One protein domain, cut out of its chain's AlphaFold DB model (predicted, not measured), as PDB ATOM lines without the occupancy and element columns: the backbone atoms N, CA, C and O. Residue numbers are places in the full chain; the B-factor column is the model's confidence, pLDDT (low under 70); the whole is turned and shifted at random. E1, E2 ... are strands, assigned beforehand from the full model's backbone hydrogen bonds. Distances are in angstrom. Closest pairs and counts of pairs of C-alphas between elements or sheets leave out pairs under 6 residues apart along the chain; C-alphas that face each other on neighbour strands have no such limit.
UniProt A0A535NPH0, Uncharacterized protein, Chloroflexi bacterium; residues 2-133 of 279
ATOM      1  N   HIS A   2      23.883  16.900 -20.410       19.03
ATOM      2  CA  HIS A   2      23.711  16.130 -21.641       19.03
ATOM      3  C   HIS A   2      23.293  17.118 -22.728       19.03
ATOM      4  O   HIS A   2      22.223  17.711 -22.619       19.03
ATOM      5  N   ALA A   3      24.171  17.358 -23.698       21.17
ATOM      6  CA  ALA A   3      23.798  18.037 -24.927       21.17
ATOM      7  C   ALA A   3      22.960  17.054 -25.751       21.17
ATOM      8  O   ALA A   3      23.374  15.912 -25.952       21.17
ATOM      9  N   ILE A   4      21.763  17.472 -26.153       24.92
ATOM     10  CA  ILE A   4      20.944  16.739 -27.114       24.92
ATOM     11  C   ILE A   4      21.630  16.947 -28.471       24.92
ATOM     12  O   ILE A   4      21.699  18.072 -28.957       24.92
ATOM     13  N   THR A   5      22.229  15.899 -29.034       28.81
ATOM     14  CA  THR A   5      22.815  15.924 -30.381       28.81
ATOM     15  C   THR A   5      21.735  15.506 -31.380       28.81
ATOM     16  O   THR A   5      21.594  14.323 -31.671       28.81
ATOM     17  N   GLU A   6      20.946  16.458 -31.881       45.22
ATOM     18  CA  GLU A   6      19.870  16.235 -32.875       45.22
ATOM     19  C   GLU A   6      20.374  16.115 -34.329       45.22
ATOM     20  O   GLU A   6      19.630  16.289 -35.284       45.22
ATOM     21  N   ALA A   7      21.655  15.832 -34.542       55.34
ATOM     22  CA  ALA A   7      22.305  16.093 -35.825       55.34
ATOM     23  C   ALA A   7      22.623  14.842 -36.661       55.34
ATOM     24  O   ALA A   7      23.494  14.892 -37.524       55.34
ATOM     25  N   SER A   8      21.953  13.711 -36.425       68.75
ATOM     26  CA  SER A   8      22.065  12.541 -37.307       68.75
ATOM     27  C   SER A   8      20.717  12.207 -37.933       68.75
ATOM     28  O   SER A   8      19.754  11.931 -37.224       68.75
ATOM     29  N   GLY A   9      20.669  12.210 -39.262       74.44
ATOM     30  CA  GLY A   9      19.508  11.839 -40.056       74.44
ATOM     31  C   GLY A   9      19.506  10.359 -40.437       74.44
ATOM     32  O   GLY A   9      20.494   9.632 -40.302       74.44
ATOM     33  N   ALA A  10      18.375   9.918 -40.972       78.50
ATOM     34  CA  ALA A  10      18.209   8.606 -41.570       78.50
ATOM     35  C   ALA A  10      17.269   8.706 -42.773       78.50
ATOM     36  O   ALA A  10      16.461   9.629 -42.874       78.50
ATOM     37  N   PHE A  11      17.356   7.731 -43.668       82.06
ATOM     38  CA  PHE A  11      16.387   7.537 -44.735       82.06
ATOM     39  C   PHE A  11      15.371   6.476 -44.320       82.06
ATOM     40  O   PHE A  11      15.739   5.442 -43.761       82.06
ATOM     41  N   VAL A  12      14.100   6.699 -44.644       83.06
ATOM     42  CA  VAL A  12      13.075   5.651 -44.603       83.06
ATOM     43  C   VAL A  12      12.832   5.182 -46.030       83.06
ATOM     44  O   VAL A  12      12.430   5.962 -46.888       83.06
ATOM     45  N   LEU A  13      13.088   3.905 -46.296       82.75
ATOM     46  CA  LEU A  13      12.884   3.315 -47.612       82.75
ATOM     47  C   LEU A  13      11.404   2.977 -47.805       82.75
ATOM     48  O   LEU A  13      10.833   2.193 -47.046       82.75
ATOM     49  N   TYR A  14      10.781   3.517 -48.845       79.94
ATOM     50  CA  TYR A  14       9.413   3.175 -49.231       79.94
ATOM     51  C   TYR A  14       9.417   2.150 -50.383       79.94
ATOM     52  O   TYR A  14      10.221   2.288 -51.305       79.94
ATOM     53  N   PRO A  15       8.566   1.101 -50.361       84.88
ATOM     54  CA  PRO A  15       7.486   0.824 -49.406       84.88
ATOM     55  C   PRO A  15       7.866  -0.061 -48.211       84.88
ATOM     56  O   PRO A  15       6.984  -0.464 -47.460       84.88
ATOM     57  N   SER A  16       9.143  -0.410 -48.033       83.94
ATOM     58  CA  SER A  16       9.541  -1.378 -47.000       83.94
ATOM     59  C   SER A  16       9.418  -0.850 -45.568       83.94
ATOM     60  O   SER A  16       9.336  -1.655 -44.643       83.94
ATOM     61  N   GLY A  17       9.447   0.471 -45.378       79.31
ATOM     62  CA  GLY A  17       9.524   1.106 -44.063       79.31
ATOM     63  C   GLY A  17      10.885   0.949 -43.386       79.31
ATOM     64  O   GLY A  17      11.041   1.326 -42.227       79.31
ATOM     65  N   ALA A  18      11.871   0.370 -44.078       82.56
ATOM     66  CA  ALA A  18      13.182   0.112 -43.503       82.56
ATOM     67  C   ALA A  18      13.930   1.428 -43.275       82.56
ATOM     68  O   ALA A  18      14.073   2.233 -44.196       82.56
ATOM     69  N   VAL A  19      14.435   1.618 -42.058       82.56
ATOM     70  CA  VAL A  19      15.275   2.764 -41.712       82.56
ATOM     71  C   VAL A  19      16.719   2.438 -42.073       82.56
ATOM     72  O   VAL A  19      17.303   1.484 -41.557       82.56
ATOM     73  N   ALA A  20      17.299   3.233 -42.964       82.44
ATOM     74  CA  ALA A  20      18.708   3.195 -43.308       82.44
ATOM     75  C   ALA A  20      19.389   4.423 -42.701       82.44
ATOM     76  O   ALA A  20      19.008   5.554 -42.997       82.44
ATOM     77  N   GLY A  21      20.400   4.212 -41.856       80.56
ATOM     78  CA  GLY A  21      21.219   5.322 -41.369       80.56
ATOM     79  C   GLY A  21      21.835   6.094 -42.538       80.56
ATOM     80  O   GLY A  21      22.101   5.512 -43.593       80.56
ATOM     81  N   ALA A  22      22.067   7.392 -42.352       78.12
ATOM     82  CA  ALA A  22      22.636   8.246 -43.383       78.12
ATOM     83  C   ALA A  22      24.049   8.721 -43.008       78.12
ATOM     84  O   ALA A  22      24.210   9.794 -42.425       78.12
ATOM     85  N   PRO A  23      25.105   7.953 -43.347       74.94
ATOM     86  CA  PRO A  23      26.477   8.413 -43.175       74.94
ATOM     87  C   PRO A  23      26.675   9.790 -43.822       74.94
ATOM     88  O   PRO A  23      26.339   9.985 -44.988       74.94
ATOM     89  N   GLY A  24      27.208  10.745 -43.059       81.19
ATOM     90  CA  GLY A  24      27.396  12.129 -43.509       81.19
ATOM     91  C   GLY A  24      26.266  13.092 -43.139       81.19
ATOM     92  O   GLY A  24      26.373  14.271 -43.461       81.19
ATOM     93  N   SER A  25      25.220  12.631 -42.445       80.69
ATOM     94  CA  SER A  25      24.186  13.511 -41.889       80.69
ATOM     95  C   SER A  25      24.658  14.344 -40.700       80.69
ATOM     96  O   SER A  25      24.008  15.323 -40.365       80.69
ATOM     97  N   GLU A  26      25.776  13.958 -40.075       82.44
ATOM     98  CA  GLU A  26      26.451  14.711 -39.009       82.44
ATOM     99  C   GLU A  26      27.120  15.961 -39.587       82.44
ATOM    100  O   GLU A  26      28.336  16.045 -39.760       82.44
ATOM    101  N   VAL A  27      26.294  16.937 -39.947       82.12
ATOM    102  CA  VAL A  27      26.723  18.239 -40.451       82.12
ATOM    103  C   VAL A  27      26.794  19.262 -39.321       82.12
ATOM    104  O   VAL A  27      26.341  19.022 -38.202       82.12
ATOM    105  N   ALA A  28      27.409  20.405 -39.614       80.75
ATOM    106  CA  ALA A  28      27.548  21.518 -38.688       80.75
ATOM    107  C   ALA A  28      27.058  22.801 -39.338       80.75
ATOM    108  O   ALA A  28      27.253  23.008 -40.542       80.75
ATOM    109  N   LEU A  29      26.521  23.699 -38.520       82.06
ATOM    110  CA  LEU A  29      26.421  25.094 -38.917       82.06
ATOM    111  C   LEU A  29      27.816  25.699 -39.145       82.06
ATOM    112  O   LEU A  29      28.791  25.271 -38.516       82.06
ATOM    113  N   PRO A  30      27.949  26.708 -40.024       83.12
ATOM    114  CA  PRO A  30      29.216  27.403 -40.216       83.12
ATOM    115  C   PRO A  30      29.786  27.910 -38.884       83.12
ATOM    116  O   PRO A  30      29.121  28.640 -38.159       83.12
ATOM    117  N   GLY A  31      31.027  27.525 -38.570       78.19
ATOM    118  CA  GLY A  31      31.700  27.895 -37.317       78.19
ATOM    119  C   GLY A  31      31.489  26.934 -36.140       78.19
ATOM    120  O   GLY A  31      32.064  27.173 -35.080       78.19
ATOM    121  N   HIS A  32      30.732  25.848 -36.324       76.81
ATOM    122  CA  HIS A  32      30.450  24.835 -35.302       76.81
ATOM    123  C   HIS A  32      31.068  23.469 -35.637       76.81
ATOM    124  O   HIS A  32      31.554  23.243 -36.751       76.81
ATOM    125  N   SER A  33      31.071  22.552 -34.667       76.25
ATOM    126  CA  SER A  33      31.540  21.177 -34.869       76.25
ATOM    127  C   SER A  33      30.450  20.304 -35.509       76.25
ATOM    128  O   SER A  33      29.264  20.546 -35.284       76.25
ATOM    129  N   PRO A  34      30.806  19.264 -36.290       74.00
ATOM    130  CA  PRO A  34      29.845  18.263 -36.763       74.00
ATOM    131  C   PRO A  34      28.993  17.727 -35.617       74.00
ATOM    132  O   PRO A  34      29.523  17.387 -34.559       74.00
ATOM    133  N   GLY A  35      27.680  17.676 -35.816       62.38
ATOM    134  CA  GLY A  35      26.753  17.260 -34.770       62.38
ATOM    135  C   GLY A  35      26.152  18.419 -33.958       62.38
ATOM    136  O   GLY A  35      25.192  18.226 -33.211       62.38
ATOM    137  N   GLU A  36      26.694  19.631 -34.103       64.19
ATOM    138  CA  GLU A  36      26.224  20.842 -33.433       64.19
ATOM    139  C   GLU A  36      25.353  21.668 -34.388       64.19
ATOM    140  O   GLU A  36      25.795  22.649 -34.988       64.19
ATOM    141  N   ILE A  37      24.085  21.274 -34.525       59.62
ATOM    142  CA  ILE A  37      23.071  22.125 -35.174       59.62
ATOM    143  C   ILE A  37      22.512  23.190 -34.209       59.62
ATOM    144  O   ILE A  37      21.857  24.138 -34.628       59.62
ATOM    145  N   GLY A  38      22.835  23.107 -32.914       62.22
ATOM    146  CA  GLY A  38      22.358  24.052 -31.905       62.22
ATOM    147  C   GLY A  38      20.845  23.940 -31.700       62.22
ATOM    148  O   GLY A  38      20.315  22.841 -31.655       62.22
ATOM    149  N   VAL A  39      20.164  25.081 -31.567       59.84
ATOM    150  CA  VAL A  39      18.686  25.166 -31.528       59.84
ATOM    151  C   VAL A  39      18.108  25.275 -32.953       59.84
ATOM    152  O   VAL A  39      16.916  25.511 -33.127       59.84
ATOM    153  N   ASN A  40      18.944  25.149 -33.994       62.66
ATOM    154  CA  ASN A  40      18.460  25.156 -35.369       62.66
ATOM    155  C   ASN A  40      17.597  23.917 -35.596       62.66
ATOM    156  O   ASN A  40      18.087  22.804 -35.397       62.66
ATOM    157  N   PRO A  41      16.329  24.107 -35.984       63.94
ATOM    158  CA  PRO A  41      15.341  23.075 -35.769       63.94
ATOM    159  C   PRO A  41      15.452  21.894 -36.742       63.94
ATOM    160  O   PRO A  41      14.824  20.889 -36.480       63.94
ATOM    161  N   GLY A  42      16.253  21.916 -37.818       75.94
ATOM    162  CA  GLY A  42      16.161  20.829 -38.801       75.94
ATOM    163  C   GLY A  42      17.398  20.484 -39.615       75.94
ATOM    164  O   GLY A  42      18.420  21.169 -39.616       75.94
ATOM    165  N   LEU A  43      17.245  19.391 -40.361       80.44
ATOM    166  CA  LEU A  43      18.219  18.799 -41.266       80.44
ATOM    167  C   LEU A  43      17.508  18.473 -42.588       80.44
ATOM    168  O   LEU A  43      16.427  17.896 -42.569       80.44
ATOM    169  N   THR A  44      18.114  18.812 -43.725       84.31
ATOM    170  CA  THR A  44      17.565  18.574 -45.073       84.31
ATOM    171  C   THR A  44      18.563  17.803 -45.917       84.31
ATOM    172  O   THR A  44      19.759  18.088 -45.871       84.31
ATOM    173  N   TYR A  45      18.088  16.848 -46.713       83.50
ATOM    174  CA  TYR A  45      18.910  16.218 -47.742       83.50
ATOM    175  C   TYR A  45      18.604  16.841 -49.102       83.50
ATOM    176  O   TYR A  45      17.510  16.668 -49.637       83.50
ATOM    177  N   ASP A  46      19.571  17.557 -49.666       80.25
ATOM    178  CA  ASP A  46      19.494  18.029 -51.041       80.25
ATOM    179  C   ASP A  46      19.837  16.868 -51.981       80.25
ATOM    180  O   ASP A  46      20.986  16.424 -52.068       80.25
ATOM    181  N   VAL A  47      18.816  16.357 -52.671       77.19
ATOM    182  CA  VAL A  47      18.944  15.234 -53.608       77.19
ATOM    183  C   VAL A  47      19.751  15.626 -54.847       77.19
ATOM    184  O   VAL A  47      20.501  14.797 -55.360       77.19
ATOM    185  N   ALA A  48      19.626  16.868 -55.325       74.44
ATOM    186  CA  ALA A  48      20.310  17.321 -56.534       74.44
ATOM    187  C   ALA A  48      21.824  17.419 -56.310       74.44
ATOM    188  O   ALA A  48      22.606  17.036 -57.180       74.44
ATOM    189  N   GLU A  49      22.223  17.866 -55.119       76.12
ATOM    190  CA  GLU A  49      23.626  18.024 -54.724       76.12
ATOM    191  C   GLU A  49      24.172  16.828 -53.919       76.12
ATOM    192  O   GLU A  49      25.355  16.797 -53.574       76.12
ATOM    193  N   ASN A  50      23.329  15.828 -53.622       79.31
ATOM    194  CA  ASN A  50      23.660  14.640 -52.826       79.31
ATOM    195  C   ASN A  50      24.328  15.014 -51.484       79.31
ATOM    196  O   ASN A  50      25.407  14.515 -51.136       79.31
ATOM    197  N   LYS A  51      23.713  15.954 -50.753       82.75
ATOM    198  CA  LYS A  51      24.330  16.618 -49.597       82.75
ATOM    199  C   LYS A  51      23.341  16.879 -48.462       82.75
ATOM    200  O   LYS A  51      22.208  17.288 -48.682       82.75
ATOM    201  N   TRP A  52      23.818  16.717 -47.230       84.94
ATOM    202  CA  TRP A  52      23.101  17.120 -46.021       84.94
ATOM    203  C   TRP A  52      23.298  18.608 -45.713       84.94
ATOM    204  O   TRP A  52      24.418  19.125 -45.762       84.94
ATOM    205  N   ILE A  53      22.204  19.285 -45.376       86.88
ATOM    206  CA  ILE A  53      22.132  20.711 -45.064       86.88
ATOM    207  C   ILE A  53      21.587  20.877 -43.636       86.88
ATOM    208  O   ILE A  53      20.499  20.371 -43.362       86.88
ATOM    209  N   PRO A  54      22.291  21.586 -42.732       86.00
ATOM    210  CA  PRO A  54      21.888  21.798 -41.335       86.00
ATOM    211  C   PRO A  54      20.794  22.875 -41.214       86.00
ATOM    212  O   PRO A  54      20.972  23.897 -40.549       86.00
ATOM    213  N   ALA A  55      19.700  22.700 -41.943       84.88
ATOM    214  CA  ALA A  55      18.530  23.561 -41.897       84.88
ATOM    215  C   ALA A  55      17.283  22.753 -42.287       84.88
ATOM    216  O   ALA A  55      17.403  21.794 -43.059       84.88
ATOM    217  N   PRO A  56      16.083  23.123 -41.809       82.25
ATOM    218  CA  PRO A  56      14.838  22.540 -42.297       82.25
ATOM    219  C   PRO A  56      14.592  22.909 -43.769       82.25
ATOM    220  O   PRO A  56      15.092  23.924 -44.260       82.25
ATOM    221  N   TYR A  57      13.783  22.120 -44.480       82.25
ATOM    222  CA  TYR A  57      13.669  22.240 -45.942       82.25
ATOM    223  C   TYR A  57      13.151  23.613 -46.395       82.25
ATOM    224  O   TYR A  57      13.552  24.117 -47.438       82.25
ATOM    225  N   TYR A  58      12.299  24.261 -45.597       82.88
ATOM    226  CA  TYR A  58      11.751  25.590 -45.894       82.88
ATOM    227  C   TYR A  58      12.754  26.735 -45.640       82.88
ATOM    228  O   TYR A  58      12.457  27.900 -45.923       82.88
ATOM    229  N   TRP A  59      13.939  26.427 -45.109       89.38
ATOM    230  CA  TRP A  59      15.088  27.333 -45.007       89.38
ATOM    231  C   TRP A  59      16.125  27.111 -46.113       89.38
ATOM    232  O   TRP A  59      17.034  27.928 -46.250       89.38
ATOM    233  N   LEU A  60      15.989  26.049 -46.911       89.94
ATOM    234  CA  LEU A  60      16.758  25.834 -48.132       89.94
ATOM    235  C   LEU A  60      16.031  26.513 -49.301       89.94
ATOM    236  O   LEU A  60      14.836  26.312 -49.512       89.94
ATOM    237  N   ALA A  61      16.748  27.337 -50.057       92.50
ATOM    238  CA  ALA A  61      16.220  27.952 -51.264       92.50
ATOM    239  C   ALA A  61      15.890  26.870 -52.314       92.50
ATOM    240  O   ALA A  61      16.645  25.900 -52.423       92.50
ATOM    241  N   PRO A  62      14.821  27.023 -53.117       88.88
ATOM    242  CA  PRO A  62      14.385  26.003 -54.076       88.88
ATOM    243  C   PRO A  62      15.464  25.513 -55.050       88.88
ATOM    244  O   PRO A  62      15.469  24.338 -55.411       88.88
ATOM    245  N   ALA A  63      16.397  26.374 -55.465       89.38
ATOM    246  CA  ALA A  63      17.503  25.989 -56.339       89.38
ATOM    247  C   ALA A  63      18.641  25.233 -55.623       89.38
ATOM    248  O   ALA A  63      19.645  24.933 -56.269       89.38
ATOM    249  N   GLY A  64      18.550  24.994 -54.309       88.81
ATOM    250  CA  GLY A  64      19.545  24.254 -53.518       88.81
ATOM    251  C   GLY A  64      20.857  25.006 -53.264       88.81
ATOM    252  O   GLY A  64      21.814  24.462 -52.725       88.81
ATOM    253  N   ARG A  65      20.955  26.284 -53.659       91.56
ATOM    254  CA  ARG A  65      22.230  27.034 -53.638       91.56
ATOM    255  C   ARG A  65      22.488  27.789 -52.347       91.56
ATOM    256  O   ARG A  65      23.641  28.099 -52.037       91.56
ATOM    257  N   LEU A  66      21.422  28.139 -51.641       93.94
ATOM    258  CA  LEU A  66      21.459  28.965 -50.448       93.94
ATOM    259  C   LEU A  66      20.563  28.339 -49.394       93.94
ATOM    260  O   LEU A  66      19.466  27.903 -49.714       93.94
ATOM    261  N   TYR A  67      21.002  28.342 -48.146       93.12
ATOM    262  CA  TYR A  67      20.107  28.125 -47.016       93.12
ATOM    263  C   TYR A  67      20.312  29.220 -45.985       93.12
ATOM    264  O   TYR A  67      21.351  29.885 -45.974       93.12
ATOM    265  N   ILE A  68      19.331  29.410 -45.117       93.38
ATOM    266  CA  ILE A  68      19.462  30.304 -43.974       93.38
ATOM    267  C   ILE A  68      19.621  29.523 -42.674       93.38
ATOM    268  O   ILE A  68      19.191  28.377 -42.561       93.38
ATOM    269  N   PHE A  69      20.174  30.179 -41.665       90.00
ATOM    270  CA  PHE A  69      20.027  29.742 -40.283       90.00
ATOM    271  C   PHE A  69      19.923  30.942 -39.347       90.00
ATOM    272  O   PHE A  69      20.362  32.049 -39.679       90.00
ATOM    273  N   GLU A  70      19.354  30.714 -38.168       86.69
ATOM    274  CA  GLU A  70      19.392  31.663 -37.063       86.69
ATOM    275  C   GLU A  70      20.438  31.220 -36.038       86.69
ATOM    276  O   GLU A  70      20.412  30.095 -35.539       86.69
ATOM    277  N   ASP A  71      21.365  32.114 -35.710       83.50
ATOM    278  CA  ASP A  71      22.172  31.988 -34.505       83.50
ATOM    279  C   ASP A  71      21.328  32.453 -33.316       83.50
ATOM    280  O   ASP A  71      21.233  33.647 -33.027       83.50
ATOM    281  N   PHE A  72      20.718  31.498 -32.617       78.75
ATOM    282  CA  PHE A  72      19.864  31.761 -31.458       78.75
ATOM    283  C   PHE A  72      20.597  32.415 -30.280       78.75
ATOM    284  O   PHE A  72      19.949  33.040 -29.439       78.75
ATOM    285  N   ALA A  73      21.929  32.311 -30.196       80.19
ATOM    286  CA  ALA A  73      22.683  32.987 -29.142       80.19
ATOM    287  C   ALA A  73      22.712  34.508 -29.360       80.19
ATOM    288  O   ALA A  73      22.724  35.275 -28.396       80.19
ATOM    289  N   THR A  74      22.705  34.947 -30.621       83.88
ATOM    290  CA  THR A  74      22.766  36.367 -30.996       83.88
ATOM    291  C   THR A  74      21.463  36.904 -31.595       83.88
ATOM    292  O   THR A  74      21.318  38.120 -31.764       83.88
ATOM    293  N   GLY A  75      20.507  36.025 -31.907       82.94
ATOM    294  CA  GLY A  75      19.277  36.336 -32.636       82.94
ATOM    295  C   GLY A  75      19.565  36.920 -34.019       82.94
ATOM    296  O   GLY A  75      18.922  37.900 -34.413       82.94
ATOM    297  N   LYS A  76      20.614  36.428 -34.695       88.75
ATOM    298  CA  LYS A  76      21.036  36.885 -36.027       88.75
ATOM    299  C   LYS A  76      20.744  35.832 -37.078       88.75
ATOM    300  O   LYS A  76      21.048  34.662 -36.893       88.75
ATOM    301  N   THR A  77      20.220  36.280 -38.211       91.56
ATOM    302  CA  THR A  77      19.978  35.427 -39.374       91.56
ATOM    303  C   THR A  77      21.151  35.514 -40.339       91.56
ATOM    304  O   THR A  77      21.637  36.606 -40.650       91.56
ATOM    305  N   PHE A  78      21.579  34.370 -40.851       92.88
ATOM    306  CA  PHE A  78      22.631  34.244 -41.852       92.88
ATOM    307  C   PHE A  78      22.087  33.553 -43.096       92.88
ATOM    308  O   PHE A  78      21.202  32.709 -42.995       92.88
ATOM    309  N   VAL A  79      22.650  33.887 -44.254       95.25
ATOM    310  CA  VAL A  79      22.521  33.116 -45.493       95.25
ATOM    311  C   VAL A  79      23.847  32.425 -45.779       95.25
ATOM    312  O   VAL A  79      24.916  33.015 -45.611       95.25
ATOM    313  N   VAL A  80      23.790  31.171 -46.207       93.94
ATOM    314  CA  VAL A  80      24.952  30.329 -46.463       93.94
ATOM    315  C   VAL A  80      24.893  29.818 -47.885       93.94
ATOM    316  O   VAL A  80      23.904  29.216 -48.294       93.94
ATOM    317  N   ASN A  81      25.976  30.008 -48.632       92.94
ATOM    318  CA  ASN A  81      26.135  29.359 -49.925       92.94
ATOM    319  C   ASN A  81      26.473  27.877 -49.715       92.94
ATOM    320  O   ASN A  81      27.470  27.544 -49.072       92.94
ATOM    321  N   VAL A  82      25.659  26.989 -50.282       89.25
ATOM    322  CA  VAL A  82      25.766  25.538 -50.074       89.25
ATOM    323  C   VAL A  82      27.089  24.977 -50.593       89.25
ATOM    324  O   VAL A  82      27.681  24.107 -49.949       89.25
ATOM    325  N   SER A  83      27.577  25.479 -51.728       88.38
ATOM    326  CA  SER A  83      28.793  24.976 -52.376       88.38
ATOM    327  C   SER A  83      30.080  25.424 -51.680       88.38
ATOM    328  O   SER A  83      30.979  24.611 -51.476       88.38
ATOM    329  N   SER A  84      30.171  26.696 -51.282       88.75
ATOM    330  CA  SER A  84      31.375  27.255 -50.656       88.75
ATOM    331  C   SER A  84      31.372  27.142 -49.131       88.75
ATOM    332  O   SER A  84      32.427  27.267 -48.512       88.75
ATOM    333  N   GLY A  85      30.200  26.964 -48.512       87.06
ATOM    334  CA  GLY A  85      30.016  27.035 -47.061       87.06
ATOM    335  C   GLY A  85      30.151  28.449 -46.484       87.06
ATOM    336  O   GLY A  85      30.152  28.614 -45.266       87.06
ATOM    337  N   SER A  86      30.278  29.481 -47.327       91.31
ATOM    338  CA  SER A  86      30.426  30.862 -46.863       91.31
ATOM    339  C   SER A  86      29.113  31.388 -46.290       91.31
ATOM    340  O   SER A  86      28.102  31.380 -46.996       91.31
ATOM    341  N   ALA A  87      29.156  31.894 -45.057       93.12
ATOM    342  CA  ALA A  87      28.022  32.505 -44.373       93.12
ATOM    343  C   ALA A  87      28.121  34.036 -44.378       93.12
ATOM    344  O   ALA A  87      29.165  34.600 -44.041       93.12
ATOM    345  N   THR A  88      27.014  34.702 -44.701       94.06
ATOM    346  CA  THR A  88      26.869  36.159 -44.661       94.06
ATOM    347  C   THR A  88      25.699  36.512 -43.757       94.06
ATOM    348  O   THR A  88      24.610  35.961 -43.899       94.06
ATOM    349  N   GLN A  89      25.910  37.439 -42.826       93.19
ATOM    350  CA  GLN A  89      24.835  37.910 -41.960       93.19
ATOM    351  C   GLN A  89      23.833  38.748 -42.764       93.19
ATOM    352  O   GLN A  89      24.223  39.669 -43.482       93.19
ATOM    353  N   LEU A  90      22.543  38.472 -42.593       93.50
ATOM    354  CA  LEU A  90      21.467  39.294 -43.133       93.50
ATOM    355  C   LEU A  90      21.132  40.441 -42.175       93.50
ATOM    356  O   LEU A  90      21.256  40.331 -40.954       93.50
ATOM    357  N   ALA A  91      20.638  41.546 -42.728       92.31
ATOM    358  CA  ALA A  91      20.161  42.694 -41.958       92.31
ATOM    359  C   ALA A  91      18.734  42.491 -41.397       92.31
ATOM    360  O   ALA A  91      17.977  43.453 -41.262       92.31
ATOM    361  N   VAL A  92      18.357  41.245 -41.086       92.69
ATOM    362  CA  VAL A  92      17.080  40.914 -40.441       92.69
ATOM    363  C   VAL A  92      17.139  41.379 -38.976       92.69
ATOM    364  O   VAL A  92      18.092  41.037 -38.266       92.69
ATOM    365  N   PRO A  93      16.175  42.191 -38.501       91.00
ATOM    366  CA  PRO A  93      16.116  42.603 -37.106       91.00
ATOM    367  C   PRO A  93      15.963  41.406 -36.164       91.00
ATOM    368  O   PRO A  93      15.258  40.447 -36.462       91.00
ATOM    369  N   SER A  94      16.582  41.480 -34.986       87.19
ATOM    370  CA  SER A  94      16.439  40.425 -33.980       87.19
ATOM    371  C   SER A  94      14.986  40.323 -33.494       87.19
ATOM    372  O   SER A  94      14.325  41.339 -33.271       87.19
ATOM    373  N   GLY A  95      14.494  39.092 -33.326       83.56
ATOM    374  CA  GLY A  95      13.095  38.805 -32.981       83.56
ATOM    375  C   GLY A  95      12.140  38.761 -34.180       83.56
ATOM    376  O   GLY A  95      10.927  38.703 -33.980       83.56
ATOM    377  N   TRP A  96      12.667  38.824 -35.407       90.50
ATOM    378  CA  TRP A  96      11.920  38.547 -36.630       90.50
ATOM    379  C   TRP A  96      12.250  37.129 -37.083       90.50
ATOM    380  O   TRP A  96      13.419  36.790 -37.248       90.50
ATOM    381  N   PHE A  97      11.224  36.306 -37.270       88.69
ATOM    382  CA  PHE A  97      11.391  34.862 -37.408       88.69
ATOM    383  C   PHE A  97      11.247  34.429 -38.868       88.69
ATOM    384  O   PHE A  97      10.207  34.704 -39.477       88.69
ATOM    385  N   PRO A  98      12.248  33.750 -39.450       91.69
ATOM    386  CA  PRO A  98      12.129  33.203 -40.793       91.69
ATOM    387  C   PRO A  98      11.080  32.092 -40.876       91.69
ATOM    388  O   PRO A  98      11.095  31.153 -40.083       91.69
ATOM    389  N   PHE A  99      10.209  32.152 -41.882       90.94
ATOM    390  CA  PHE A  99       9.194  31.116 -42.133       90.94
ATOM    391  C   PHE A  99       9.249  30.530 -43.552       90.94
ATOM    392  O   PHE A  99       8.461  29.644 -43.885       90.94
ATOM    393  N   GLY A 100      10.168  31.011 -44.393       91.94
ATOM    394  CA  GLY A 100      10.368  30.517 -45.751       91.94
ATOM    395  C   GLY A 100      11.557  31.171 -46.439       91.94
ATOM    396  O   GLY A 100      11.972  32.265 -46.058       91.94
ATOM    397  N   THR A 101      12.070  30.529 -47.484       93.06
ATOM    398  CA  THR A 101      13.196  31.020 -48.286       93.06
ATOM    399  C   THR A 101      12.888  30.858 -49.772       93.06
ATOM    400  O   THR A 101      12.344  29.835 -50.181       93.06
ATOM    401  N   SER A 102      13.226  31.866 -50.575       94.00
ATOM    402  CA  SER A 102      13.288  31.775 -52.036       94.00
ATOM    403  C   SER A 102      14.739  31.894 -52.508       94.00
ATOM    404  O   SER A 102      15.647  32.129 -51.712       94.00
ATOM    405  N   ASP A 103      14.972  31.760 -53.812       93.62
ATOM    406  CA  ASP A 103      16.316  31.914 -54.384       93.62
ATOM    407  C   ASP A 103      16.878  33.337 -54.241       93.62
ATOM    408  O   ASP A 103      18.095  33.525 -54.238       93.62
ATOM    409  N   ASP A 104      15.999  34.327 -54.067       94.88
ATOM    410  CA  ASP A 104      16.361  35.745 -54.032       94.88
ATOM    411  C   ASP A 104      16.344  36.345 -52.618       94.88
ATOM    412  O   ASP A 104      16.773  37.486 -52.428       94.88
ATOM    413  N   GLY A 105      15.828  35.631 -51.614       95.69
ATOM    414  CA  GLY A 105      15.711  36.178 -50.267       95.69
ATOM    415  C   GLY A 105      14.987  35.294 -49.261       95.69
ATOM    416  O   GLY A 105      14.607  34.157 -49.528       95.69
ATOM    417  N   VAL A 106      14.768  35.859 -48.077       95.94
ATOM    418  CA  VAL A 106      14.093  35.197 -46.956       95.94
ATOM    419  C   VAL A 106      12.774  35.885 -46.615       95.94
ATOM    420  O   VAL A 106      12.683  37.116 -46.590       95.94
ATOM    421  N   TYR A 107      11.753  35.083 -46.324       95.69
ATOM    422  CA  TYR A 107      10.480  35.535 -45.780       95.69
ATOM    423  C   TYR A 107      10.516  35.470 -44.257       95.69
ATOM    424  O   TYR A 107      10.795  34.419 -43.672       95.69
ATOM    425  N   VAL A 108      10.216  36.592 -43.612       94.50
ATOM    426  CA  VAL A 108      10.282  36.733 -42.157       94.50
ATOM    427  C   VAL A 108       8.990  37.304 -41.602       94.50
ATOM    428  O   VAL A 108       8.339  38.157 -42.212       94.50
ATOM    429  N   GLN A 109       8.619  36.825 -40.426       92.94
ATOM    430  CA  GLN A 109       7.504  37.330 -39.655       92.94
ATOM    431  C   GLN A 109       8.004  38.315 -38.604       92.94
ATOM    432  O   GLN A 109       8.938  38.023 -37.857       92.94
ATOM    433  N   ALA A 110       7.315  39.445 -38.489       90.69
ATOM    434  CA  ALA A 110       7.535  40.439 -37.453       90.69
ATOM    435  C   ALA A 110       6.283  40.598 -36.584       90.69
ATOM    436  O   ALA A 110       5.166  40.521 -37.091       90.69
ATOM    437  N   SER A 111       6.466  40.862 -35.287       84.00
ATOM    438  CA  SER A 111       5.378  41.258 -34.376       84.00
ATOM    439  C   SER A 111       5.188  42.778 -34.305       84.00
ATOM    440  O   SER A 111       4.089  43.255 -34.011       84.00
ATOM    441  N   ALA A 112       6.250  43.545 -34.587       82.50
ATOM    442  CA  ALA A 112       6.247  45.004 -34.613       82.50
ATOM    443  C   ALA A 112       7.326  45.563 -35.576       82.50
ATOM    444  O   ALA A 112       8.517  45.381 -35.310       82.50
ATOM    445  N   PRO A 113       6.936  46.290 -36.648       86.00
ATOM    446  CA  PRO A 113       5.585  46.332 -37.218       86.00
ATOM    447  C   PRO A 113       5.107  44.935 -37.639       86.00
ATOM    448  O   PRO A 113       5.841  44.194 -38.286       86.00
ATOM    449  N   GLY A 114       3.882  44.581 -37.247       89.56
ATOM    450  CA  GLY A 114       3.308  43.263 -37.509       89.56
ATOM    451  C   GLY A 114       3.133  42.992 -39.000       89.56
ATOM    452  O   GLY A 114       2.519  43.802 -39.699       89.56
ATOM    453  N   GLY A 115       3.640  41.865 -39.491       91.62
ATOM    454  CA  GLY A 115       3.451  41.479 -40.885       91.62
ATOM    455  C   GLY A 115       4.420  40.421 -41.390       91.62
ATOM    456  O   GLY A 115       5.332  39.982 -40.685       91.62
ATOM    457  N   ALA A 116       4.214  40.051 -42.651       94.06
ATOM    458  CA  ALA A 116       5.146  39.251 -43.429       94.06
ATOM    459  C   ALA A 116       6.037  40.172 -44.265       94.06
ATOM    460  O   ALA A 116       5.538  41.031 -44.996       94.06
ATOM    461  N   TRP A 117       7.343  39.959 -44.195       95.56
ATOM    462  CA  TRP A 117       8.342  40.755 -44.894       95.56
ATOM    463  C   TRP A 117       9.231  39.865 -45.751       95.56
ATOM    464  O   TRP A 117       9.444  38.697 -45.434       95.56
ATOM    465  N   PHE A 118       9.779  40.433 -46.818       95.81
ATOM    466  CA  PHE A 118      10.800  39.796 -47.641       95.81
ATOM    467  C   PHE A 118      12.107  40.576 -47.544       95.81
ATOM    468  O   PHE A 118      12.114  41.787 -47.780       95.81
ATOM    469  N   TYR A 119      13.190  39.873 -47.216       96.44
ATOM    470  CA  TYR A 119      14.555  40.392 -47.150       96.44
ATOM    471  C   TYR A 119      15.379  39.811 -48.301       96.44
ATOM    472  O   TYR A 119      15.735  38.630 -48.252       96.44
ATOM    473  N   PRO A 120      15.687  40.624 -49.322       95.81
ATOM    474  CA  PRO A 120      16.520  40.210 -50.441       95.81
ATOM    475  C   PRO A 120      17.952  39.862 -50.013       95.81
ATOM    476  O   PRO A 120      18.550  40.546 -49.176       95.81
ATOM    477  N   PHE A 121      18.535  38.830 -50.620       94.56
ATOM    478  CA  PHE A 121      19.932  38.447 -50.381       94.56
ATOM    479  C   PHE A 121      20.942  39.391 -51.039       94.56
ATOM    480  O   PHE A 121      22.099  39.434 -50.624       94.56
ATOM    481  N   ASP A 122      20.515  40.180 -52.025       92.44
ATOM    482  CA  ASP A 122      21.345  41.193 -52.685       92.44
ATOM    483  C   ASP A 122      21.598  42.444 -51.817       92.44
ATOM    484  O   ASP A 122      22.335  43.345 -52.219       92.44
ATOM    485  N   GLY A 123      21.005  42.502 -50.618       88.81
ATOM    486  CA  GLY A 123      21.131  43.618 -49.684       88.81
ATOM    487  C   GLY A 123      20.247  44.821 -50.019       88.81
ATOM    488  O   GLY A 123      20.379  45.867 -49.379       88.81
ATOM    489  N   SER A 124      19.350  44.703 -51.001       93.62
ATOM    490  CA  SER A 124      18.324  45.710 -51.255       93.62
ATOM    491  C   SER A 124      17.318  45.807 -50.098       93.62
ATOM    492  O   SER A 124      17.334  45.031 -49.138       93.62
ATOM    493  N   GLN A 125      16.476  46.843 -50.129       93.62
ATOM    494  CA  GLN A 125      15.574  47.135 -49.016       93.62
ATOM    495  C   GLN A 125      14.536  46.029 -48.819       93.62
ATOM    496  O   GLN A 125      13.929  45.541 -49.772       93.62
ATOM    497  N   ALA A 126      14.286  45.694 -47.552       95.38
ATOM    498  CA  ALA A 126      13.205  44.794 -47.190       95.38
ATOM    499  C   ALA A 126      11.845  45.372 -47.604       95.38
ATOM    500  O   ALA A 126      11.600  46.575 -47.477       95.38
ATOM    501  N   ARG A 127      10.943  44.499 -48.059       94.88
ATOM    502  CA  ARG A 127       9.582  44.867 -48.471       94.88
ATOM    503  C   ARG A 127       8.542  44.212 -47.572       94.88
ATOM    504  O   ARG A 127       8.628  43.016 -47.295       94.88
ATOM    505  N   LEU A 128       7.548  44.988 -47.151       94.69
ATOM    506  CA  LEU A 128       6.344  44.467 -46.511       94.69
ATOM    507  C   LEU A 128       5.473  43.795 -47.578       94.69
ATOM    508  O   LEU A 128       5.225  44.383 -48.630       94.69
ATOM    509  N   LEU A 129       5.026  42.572 -47.309       94.19
ATOM    510  CA  LEU A 129       4.156  41.804 -48.201       94.19
ATOM    511  C   LEU A 129       2.698  41.893 -47.756       94.19
ATOM    512  O   LEU A 129       1.809  42.143 -48.561       94.19
ATOM    513  N   THR A 130       2.457  41.719 -46.457       91.06
ATOM    514  CA  THR A 130       1.120  41.807 -45.866       91.06
ATOM    515  C   THR A 130       1.207  42.207 -44.394       91.06
ATOM    516  O   THR A 130       2.129  41.795 -43.686       91.06
ATOM    517  N   GLU A 131       0.267  43.037 -43.939       90.00
ATOM    518  CA  GLU A 131       0.176  43.535 -42.561       90.00
ATOM    519  C   GLU A 131      -0.527  42.543 -41.634       90.00
ATOM    520  O   GLU A 131      -1.492  41.896 -42.035       90.00
ATOM    521  N   GLY A 132      -0.130  42.518 -40.360       83.94
ATOM    522  CA  GLY A 132      -0.841  41.816 -39.289       83.94
ATOM    523  C   GLY A 132      -0.036  40.699 -38.624       83.94
ATOM    524  O   GLY A 132       1.000  40.261 -39.115       83.94
ATOM    525  N   ASN A 133      -0.526  40.241 -37.471       76.56
ATOM    526  CA  ASN A 133       0.113  39.193 -36.676       76.56
ATOM    527  C   ASN A 133      -0.625  37.869 -36.887       76.56
ATOM    528  O   ASN A 133      -1.710  37.659 -36.340       76.56
TER     529      ASN A 133
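This is residues 2 to 133 of the 279 residues of an uncharacterized protein of Chloroflexi bacterium (UniProt A0A535NPH0). Small antiparallel sheets follow one another along the longest axis: the hairpin E1 and E2 at one end, the hairpin E3 and E4 next, then a sandwich in which the three-stranded sheet E5, E6, E7 is partly face to face with the four-stranded sheet E8, E9, E10, E11. The turn of the first hairpin, residues 13 to 18, sticks out free, and the long unnamed stretches 22 to 43 and 54 to 65 join the hairpins to each other and to the sandwich. The 132 printed residues hold eleven named strands, E1 to E11 in chain order, and no named helix; the class is all strand, though under half of the residues, 54, are in named elements. The two larger sheets have the orders E5, E6, E7 and E8, E9, E10, E11, and each sheet is antiparallel throughout. The whole is compact, with a radius of gyration of the C-alphas of 15.8 A and spans of 47 by 34 by 30 A.

E1, residues 10 to 13, and E2, residues 18 to 21, form a hairpin at 152 degrees between directions, with N 11 and O 20 at 2.8 A, within hydrogen-bond range. The next hairpin, E3, residues 44 to 46, and E4, residues 51 to 53, has N 46 and O 51 at 2.8 A. E2 and E3 are apart. E5, residues 66 to 71, comes nearest to E4 at the C-alphas of Ile 53 and Tyr 67, 7.9 A apart. E5, E6, residues 76 to 81, and E7, residues 87 to 89, are a meander, each strand the antiparallel neighbour of the one before. N 69 and O 78 are 3.0 A apart between E5 and E6, and N 79 and O 88 are 2.9 A apart between E6 and E7. A second meander holds E8, residues 97 to 102, E9, residues 105 to 111, E10, residues 114 to 120, and E11, residues 127 to 131. Its pairs within hydrogen-bond range include N 99 and O 107 at 2.9 A, N 108 and O 117 at 2.9 A, and N 118 and O 127 at 2.9 A. This sheet is only just strongly twisted, with C-alphas up to 4.4 A off its best plane. The two meanders make a sandwich, two sheets face to face, with the facing parts 10.0 A centre to centre and the strands of the one at 28 degrees to those of the other. The closest C-alphas of E5 and E8 are those of Tyr 67 and Thr 101, 7.6 A apart. E6 and E8 are apart, but only just, at 8.3 A.

E1 begins at C-alpha 10, (18.209, 8.606, -41.570). E5 is 16.2 A long from first to last C-alpha and begins at C-alpha 66, (21.459, 28.965, -50.448); E6 is 16.6 A long. E8 is 15.1 A long, E9 19.6 A, E10 18.7 A and E11 11.2 A. E11 ends at C-alpha 131, (0.176, 43.535, -42.561).

The two C-alphas farthest apart are those of Ser 16 and Gln 125, at 48.9 A. The printed part has no cut. The long links are E2 to E3, with 22 residues, and E4 to E5, with 12; the short link E7 to E8 passes from one sheet of the sandwich to the other. The mean pLDDT of the printed part is 83.2, and this predicted model is under 70 at residues 2 to 8 and 35 to 41.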